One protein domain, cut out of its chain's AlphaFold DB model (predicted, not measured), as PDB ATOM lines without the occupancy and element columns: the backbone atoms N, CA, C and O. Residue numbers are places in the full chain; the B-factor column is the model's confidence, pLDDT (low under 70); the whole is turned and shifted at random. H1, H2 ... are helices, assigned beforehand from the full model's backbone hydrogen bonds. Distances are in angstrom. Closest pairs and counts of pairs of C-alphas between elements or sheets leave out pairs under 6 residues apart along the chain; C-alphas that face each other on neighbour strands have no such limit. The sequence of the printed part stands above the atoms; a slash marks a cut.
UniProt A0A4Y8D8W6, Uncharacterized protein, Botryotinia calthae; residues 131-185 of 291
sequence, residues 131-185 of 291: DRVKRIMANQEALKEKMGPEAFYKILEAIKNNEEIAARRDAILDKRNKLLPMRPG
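What this domain is: This is residues 131 to 185 of the 291 residues of an uncharacterized protein of Botryotinia calthae (UniProt A0A4Y8D8W6). Three helices follow one another end to end as an open arch with no packed core: H1 makes one leg, H2 and H3 in succession make the long span, and the tail of residues 180 to 185 turns off the far end of H3 as a short second leg. H1 and H2 make a V at Gly 148, while H3 carries on away from H2 and stands free along its whole length. The printed part has 55 residues with three named helices in the order H1, H2, H3 and no named strand, and the class is all helix. It is extended, with a radius of gyration of the C-alphas of 16.3 A, and spans 44 by 29 by 13 A, a flat outline but only just.

How they stand to each other: H1, residues 131 to 147, comes first and touches no helix, but is near H2, residues 149 to 161. These two are close but not clearly touching, with 2 pairs of C-alphas within 8 A. Their closest C-alphas are those of Lys 144 and Phe 152, 5.8 A apart. They run opposite ways at a steep tilt of 63 degrees, and their centres are 15.2 A apart. H2 and H3, residues 163 to 179, meet only through their link. H1 and H3 are apart. In H1, H2 and H3 every O i to N i+4 pair is within hydrogen-bond range.

Where its parts are: H1 begins with C-alpha 131 at (-66.124, -42.076, 32.978) and runs from Asp 131 to Met 147, 24.7 A from first to last C-alpha. After Gly 148, H2 begins with C-alpha 149 at (-59.885, -44.397, 8.968) and runs from Pro 149 to Asn 161, 18.4 A. After Asn 162, H3 runs from Glu 163 to Leu 179, 24.0 A, and ends with C-alpha 179 at (-31.785, -47.275, 41.298). Residues 180 to 185 follow it and belong to no named element.

The domain as a whole: The two C-alphas farthest apart are those of Gly 148 and Leu 179, at 43.7 A, while the C-alphas of Asp 131 and Gly 185, the first and last printed, are 25.8 A apart. Residues 131 to 139, which belong to H1, stand free. Residues 154 to 185 stand free too, of which 154 to 161 belong to H2 and 163 to 179 to H3. The links H1 to H2 and H2 to H3 are tight, with 1 residue each. The printed part has no cut. The mean pLDDT of the printed part is 70.1; residue 132 and residues 164 to 185 are under 70, and H3 has a mean of 63.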
ATOM      1  N   ASP A 131     -66.021 -43.293  33.808       74.81
ATOM      2  CA  ASP A 131     -66.124 -42.076  32.978       74.81
ATOM      3  C   ASP A 131     -64.808 -41.692  32.289       74.81
ATOM      4  O   ASP A 131     -64.775 -40.977  31.283       74.81
ATOM      5  N   ARG A 132     -63.690 -42.187  32.822       60.94
ATOM      6  CA  ARG A 132     -62.374 -42.085  32.199       60.94
ATOM      7  C   ARG A 132     -62.277 -42.904  30.912       60.94
ATOM      8  O   ARG A 132     -61.771 -42.389  29.920       60.94
ATOM      9  N   VAL A 133     -62.764 -44.143  30.901       73.38
ATOM     10  CA  VAL A 133     -62.712 -45.008  29.713       73.38
ATOM     11  C   VAL A 133     -63.639 -44.482  28.620       73.38
ATOM     12  O   VAL A 133     -63.229 -44.416  27.465       73.38
ATOM     13  N   LYS A 134     -64.833 -43.994  28.985       81.06
ATOM     14  CA  LYS A 134     -65.751 -43.343  28.032       81.06
ATOM     15  C   LYS A 134     -65.096 -42.144  27.335       81.06
ATOM     16  O   LYS A 134     -65.157 -42.041  26.115       81.06
ATOM     17  N   ARG A 135     -64.395 -41.286  28.088       72.69
ATOM     18  CA  ARG A 135     -63.637 -40.154  27.521       72.69
ATOM     19  C   ARG A 135     -62.502 -40.593  26.599       72.69
ATOM     20  O   ARG A 135     -62.289 -39.966  25.567       72.69
ATOM     21  N   ILE A 136     -61.776 -41.651  26.955       73.88
ATOM     22  CA  ILE A 136     -60.689 -42.174  26.117       73.88
ATOM     23  C   ILE A 136     -61.239 -42.689  24.782       73.88
ATOM     24  O   ILE A 136     -60.689 -42.341  23.740       73.88
ATOM     25  N   MET A 137     -62.337 -43.448  24.804       78.56
ATOM     26  CA  MET A 137     -62.962 -43.953  23.577       78.56
ATOM     27  C   MET A 137     -63.510 -42.817  22.707       78.56
ATOM     28  O   MET A 137     -63.204 -42.772  21.519       78.56
ATOM     29  N   ALA A 138     -64.199 -41.837  23.300       79.44
ATOM     30  CA  ALA A 138     -64.694 -40.667  22.569       79.44
ATOM     31  C   ALA A 138     -63.558 -39.871  21.900       79.44
ATOM     32  O   ALA A 138     -63.671 -39.447  20.752       79.44
ATOM     33  N   ASN A 139     -62.419 -39.709  22.583       76.88
ATOM     34  CA  ASN A 139     -61.249 -39.047  22.006       76.88
ATOM     35  C   ASN A 139     -60.635 -39.846  20.849       76.88
ATOM     36  O   ASN A 139     -60.158 -39.242  19.891       76.88
ATOM     37  N   GLN A 140     -60.632 -41.180  20.925       80.69
ATOM     38  CA  GLN A 140     -60.147 -42.043  19.844       80.69
ATOM     39  C   GLN A 140     -61.057 -41.981  18.614       80.69
ATOM     40  O   GLN A 140     -60.552 -41.904  17.494       80.69
ATOM     41  N   GLU A 141     -62.375 -41.959  18.812       81.75
ATOM     42  CA  GLU A 141     -63.356 -41.793  17.735       81.75
ATOM     43  C   GLU A 141     -63.231 -40.417  17.074       81.75
ATOM     44  O   GLU A 141     -63.113 -40.339  15.852       81.75
ATOM     45  N   ALA A 142     -63.121 -39.349  17.868       79.81
ATOM     46  CA  ALA A 142     -62.889 -37.998  17.357       79.81
ATOM     47  C   ALA A 142     -61.547 -37.877  16.614       79.81
ATOM     48  O   ALA A 142     -61.439 -37.144  15.629       79.81
ATOM     49  N   LEU A 143     -60.508 -38.596  17.060       75.25
ATOM     50  CA  LEU A 143     -59.253 -38.682  16.318       75.25
ATOM     51  C   LEU A 143     -59.505 -39.374  14.973       75.25
ATOM     52  O   LEU A 143     -59.143 -38.826  13.935       75.25
ATOM     53  N   LYS A 144     -60.139 -40.551  14.973       81.06
ATOM     54  CA  LYS A 144     -60.419 -41.337  13.763       81.06
ATOM     55  C   LYS A 144     -61.214 -40.540  12.727       81.06
ATOM     56  O   LYS A 144     -60.907 -40.630  11.540       81.06
ATOM     57  N   GLU A 145     -62.180 -39.743  13.168       83.00
ATOM     58  CA  GLU A 145     -62.980 -38.871  12.307       83.00
ATOM     59  C   GLU A 145     -62.149 -37.732  11.689       83.00
ATOM     60  O   GLU A 145     -62.275 -37.457  10.499       83.00
ATOM     61  N   LYS A 146     -61.227 -37.123  12.451       83.25
ATOM     62  CA  LYS A 146     -60.397 -35.995  11.981       83.25
ATOM     63  C   LYS A 146     -59.341 -36.359  10.936       83.25
ATOM     64  O   LYS A 146     -59.043 -35.543  10.071       83.25
ATOM     65  N   MET A 147     -58.722 -37.531  11.045       80.50
ATOM     66  CA  MET A 147     -57.622 -37.960  10.153       80.50
ATOM     67  C   MET A 147     -58.052 -39.000   9.114       80.50
ATOM     68  O   MET A 147     -57.303 -39.284   8.181       80.50
ATOM     69  N   GLY A 148     -59.255 -39.551   9.248       85.12
ATOM     70  CA  GLY A 148     -59.761 -40.603   8.381       85.12
ATOM     71  C   GLY A 148     -59.301 -42.005   8.811       85.12
ATOM     72  O   GLY A 148     -58.254 -42.180   9.446       85.12
ATOM     73  N   PRO A 149     -60.083 -43.042   8.461       80.38
ATOM     74  CA  PRO A 149     -59.885 -44.397   8.968       80.38
ATOM     75  C   PRO A 149     -58.539 -44.992   8.540       80.38
ATOM     76  O   PRO A 149     -57.873 -45.636   9.343       80.38
ATOM     77  N   GLU A 150     -58.100 -44.747   7.305       78.38
ATOM     78  CA  GLU A 150     -56.880 -45.349   6.760       78.38
ATOM     79  C   GLU A 150     -55.597 -44.797   7.411       78.38
ATOM     80  O   GLU A 150     -54.672 -45.551   7.714       78.38
ATOM     81  N   ALA A 151     -55.552 -43.489   7.688       77.00
ATOM     82  CA  ALA A 151     -54.441 -42.866   8.408       77.00
ATOM     83  C   ALA A 151     -54.401 -43.320   9.875       77.00
ATOM     84  O   ALA A 151     -53.325 -43.597  10.409       77.00
ATOM     85  N   PHE A 152     -55.568 -43.479  10.507       78.94
ATOM     86  CA  PHE A 152     -55.660 -44.005  11.866       78.94
ATOM     87  C   PHE A 152     -55.127 -45.436  11.975       78.94
ATOM     88  O   PHE A 152     -54.344 -45.728  12.878       78.94
ATOM     89  N   TYR A 153     -55.487 -46.318  11.035       81.56
ATOM     90  CA  TYR A 153     -54.979 -47.692  11.022       81.56
ATOM     91  C   TYR A 153     -53.458 -47.747  10.835       81.56
ATOM     92  O   TYR A 153     -52.800 -48.490  11.560       81.56
ATOM     93  N   LYS A 154     -52.881 -46.903   9.966       79.38
ATOM     94  CA  LYS A 154     -51.417 -46.799   9.803       79.38
ATOM     95  C   LYS A 154     -50.717 -46.360  11.093       79.38
ATOM     96  O   LYS A 154     -49.652 -46.875  11.420       79.38
ATOM     97  N   ILE A 155     -51.317 -45.441  11.854       77.62
ATOM     98  CA  ILE A 155     -50.787 -45.009  13.156       77.62
ATOM     99  C   ILE A 155     -50.868 -46.143  14.182       77.62
ATOM    100  O   ILE A 155     -49.891 -46.391  14.882       77.62
ATOM    101  N   LEU A 156     -51.993 -46.857  14.259       78.94
ATOM    102  CA  LEU A 156     -52.134 -47.997  15.170       78.94
ATOM    103  C   LEU A 156     -51.130 -49.111  14.857       78.94
ATOM    104  O   LEU A 156     -50.555 -49.698  15.771       78.94
ATOM    105  N   GLU A 157     -50.890 -49.382  13.579       80.12
ATOM    106  CA  GLU A 157     -49.904 -50.366  13.135       80.12
ATOM    107  C   GLU A 157     -48.470 -49.918  13.456       80.12
ATOM    108  O   GLU A 157     -47.673 -50.704  13.967       80.12
ATOM    109  N   ALA A 158     -48.152 -48.633  13.275       72.69
ATOM    110  CA  ALA A 158     -46.872 -48.065  13.694       72.69
ATOM    111  C   ALA A 158     -46.679 -48.094  15.221       72.69
ATOM    112  O   ALA A 158     -45.558 -48.295  15.687       72.69
ATOM    113  N   ILE A 159     -47.745 -47.907  16.005       74.00
ATOM    114  CA  ILE A 159     -47.698 -48.041  17.467       74.00
ATOM    115  C   ILE A 159     -47.373 -49.488  17.838       74.00
ATOM    116  O   ILE A 159     -46.414 -49.699  18.574       74.00
ATOM    117  N   LYS A 160     -48.083 -50.467  17.256       76.62
ATOM    118  CA  LYS A 160     -47.820 -51.901  17.471       76.62
ATOM    119  C   LYS A 160     -46.387 -52.289  17.125       76.62
ATOM    120  O   LYS A 160     -45.701 -52.914  17.924       76.62
ATOM    121  N   ASN A 161     -45.895 -51.847  15.972       74.06
ATOM    122  CA  ASN A 161     -44.529 -52.140  15.531       74.06
ATOM    123  C   ASN A 161     -43.458 -51.503  16.434       74.06
ATOM    124  O   ASN A 161     -42.314 -51.951  16.447       74.06
ATOM    125  N   ASN A 162     -43.819 -50.474  17.208       72.31
ATOM    126  CA  ASN A 162     -42.934 -49.801  18.155       72.31
ATOM    127  C   ASN A 162     -43.150 -50.237  19.615       72.31
ATOM    128  O   ASN A 162     -42.459 -49.715  20.494       72.31
ATOM    129  N   GLU A 163     -44.045 -51.191  19.894       74.56
ATOM    130  CA  GLU A 163     -44.313 -51.679  21.255       74.56
ATOM    131  C   GLU A 163     -43.054 -52.250  21.911       74.56
ATOM    132  O   GLU A 163     -42.779 -51.949  23.068       74.56
ATOM    133  N   GLU A 164     -42.222 -52.986  21.171       68.25
ATOM    134  CA  GLU A 164     -40.961 -53.511  21.712       68.25
ATOM    135  C   GLU A 164     -39.966 -52.399  22.074       68.25
ATOM    136  O   GLU A 164     -39.235 -52.498  23.064       68.25
ATOM    137  N   ILE A 165     -39.928 -51.320  21.288       63.88
ATOM    138  CA  ILE A 165     -39.061 -50.164  21.552       63.88
ATOM    139  C   ILE A 165     -39.574 -49.398  22.775       63.88
ATOM    140  O   ILE A 165     -38.772 -48.987  23.618       63.88
ATOM    141  N   ALA A 166     -40.894 -49.238  22.894       65.12
ATOM    142  CA  ALA A 166     -41.535 -48.648  24.063       65.12
ATOM    143  C   ALA A 166     -41.269 -49.489  25.320       65.12
ATOM    144  O   ALA A 166     -40.734 -48.964  26.291       65.12
ATOM    145  N   ALA A 167     -41.474 -50.806  25.257       68.31
ATOM    146  CA  ALA A 167     -41.215 -51.726  26.362       68.31
ATOM    147  C   ALA A 167     -39.745 -51.705  26.815       68.31
ATOM    148  O   ALA A 167     -39.455 -51.731  28.012       68.31
ATOM    149  N   ARG A 168     -38.789 -51.601  25.880       60.53
ATOM    150  CA  ARG A 168     -37.365 -51.429  26.224       60.53
ATOM    151  C   ARG A 168     -37.100 -50.102  26.932       60.53
ATOM    152  O   ARG A 168     -36.311 -50.079  27.876       60.53
ATOM    153  N   ARG A 169     -37.727 -49.007  26.494       59.66
ATOM    154  CA  ARG A 169     -37.605 -47.692  27.147       59.66
ATOM    155  C   ARG A 169     -38.221 -47.700  28.541       59.66
ATOM    156  O   ARG A 169     -37.570 -47.229  29.471       59.66
ATOM    157  N   ASP A 170     -39.391 -48.300  28.697       65.19
ATOM    158  CA  ASP A 170     -40.064 -48.437  29.987       65.19
ATOM    159  C   ASP A 170     -39.234 -49.294  30.947       65.19
ATOM    160  O   ASP A 170     -38.995 -48.891  32.080       65.19
ATOM    161  N   ALA A 171     -38.644 -50.397  30.475       64.25
ATOM    162  CA  ALA A 171     -37.738 -51.211  31.285       64.25
ATOM    163  C   ALA A 171     -36.476 -50.446  31.734       64.25
ATOM    164  O   ALA A 171     -35.957 -50.690  32.828       64.25
ATOM    165  N   ILE A 172     -35.956 -49.529  30.910       63.88
ATOM    166  CA  ILE A 172     -34.837 -48.648  31.287       63.88
ATOM    167  C   ILE A 172     -35.291 -47.623  32.332       63.88
ATOM    168  O   ILE A 172     -34.579 -47.406  33.315       63.88
ATOM    169  N   LEU A 173     -36.471 -47.023  32.158       62.25
ATOM    170  CA  LEU A 173     -37.046 -46.078  33.118       62.25
ATOM    171  C   LEU A 173     -37.345 -46.746  34.462       62.25
ATOM    172  O   LEU A 173     -36.999 -46.192  35.501       62.25
ATOM    173  N   ASP A 174     -37.878 -47.962  34.458       64.56
ATOM    174  CA  ASP A 174     -38.119 -48.749  35.665       64.56
ATOM    175  C   ASP A 174     -36.821 -49.111  36.378       64.56
ATOM    176  O   ASP A 174     -36.732 -49.004  37.602       64.56
ATOM    177  N   LYS A 175     -35.777 -49.498  35.632       63.09
ATOM    178  CA  LYS A 175     -34.439 -49.698  36.207       63.09
ATOM    179  C   LYS A 175     -33.913 -48.409  36.834       63.09
ATOM    180  O   LYS A 175     -33.415 -48.454  37.955       63.09
ATOM    181  N   ARG A 176     -34.073 -47.263  36.165       61.22
ATOM    182  CA  ARG A 176     -33.686 -45.954  36.709       61.22
ATOM    183  C   ARG A 176     -34.445 -45.637  37.994       61.22
ATOM    184  O   ARG A 176     -33.824 -45.242  38.968       61.22
ATOM    185  N   ASN A 177     -35.756 -45.847  38.010       57.03
ATOM    186  CA  ASN A 177     -36.603 -45.583  39.172       57.03
ATOM    187  C   ASN A 177     -36.308 -46.540  40.335       57.03
ATOM    188  O   ASN A 177     -36.466 -46.158  41.487       57.03
ATOM    189  N   LYS A 178     -35.847 -47.767  40.064       60.66
ATOM    190  CA  LYS A 178     -35.363 -48.689  41.104       60.66
ATOM    191  C   LYS A 178     -34.020 -48.254  41.693       60.66
ATOM    192  O   LYS A 178     -33.823 -48.404  42.893       60.66
ATOM    193  N   LEU A 179     -33.108 -47.744  40.863       56.12
ATOM    194  CA  LEU A 179     -31.785 -47.275  41.298       56.12
ATOM    195  C   LEU A 179     -31.847 -45.900  41.979       56.12
ATOM    196  O   LEU A 179     -31.084 -45.629  42.898       56.12
ATOM    197  N   LEU A 180     -32.776 -45.052  41.543       59.91
ATOM    198  CA  LEU A 180     -33.055 -43.729  42.086       59.91
ATOM    199  C   LEU A 180     -34.558 -43.640  42.385       59.91
ATOM    200  O   LEU A 180     -35.302 -43.078  41.572       59.91
ATOM    201  N   PRO A 181     -35.030 -44.214  43.508       52.28
ATOM    202  CA  PRO A 181     -36.434 -44.141  43.887       52.28
ATOM    203  C   PRO A 181     -36.837 -42.680  44.066       52.28
ATOM    204  O   PRO A 181     -36.509 -42.029  45.059       52.28
ATOM    205  N   MET A 182     -37.538 -42.143  43.068       47.38
ATOM    206  CA  MET A 182     -38.088 -40.799  43.148       47.38
ATOM    207  C   MET A 182     -39.248 -40.816  44.138       47.38
ATOM    208  O   MET A 182     -40.182 -41.607  43.993       47.38
ATOM    209  N   ARG A 183     -39.220 -39.933  45.140       45.41
ATOM    210  CA  ARG A 183     -40.405 -39.704  45.973       45.41
ATOM    211  C   ARG A 183     -41.543 -39.153  45.097       45.41
ATOM    212  O   ARG A 183     -41.260 -38.367  44.184       45.41
ATOM    213  N   PRO A 184     -42.814 -39.505  45.365       40.03
ATOM    214  CA  PRO A 184     -43.948 -38.888  44.686       40.03
ATOM    215  C   PRO A 184     -43.873 -37.364  44.858       40.03
ATOM    216  O   PRO A 184     -43.777 -36.877  45.981       40.03
ATOM    217  N   GLY A 185     -43.842 -36.614  43.753       47.59
ATOM    218  CA  GLY A 185     -43.721 -35.147  43.771       47.59
ATOM    219  C   GLY A 185     -42.294 -34.583  43.838       47.59
ATOM    220  O   GLY A 185     -42.126 -33.365  43.843       47.59
TER     221      GLY A 185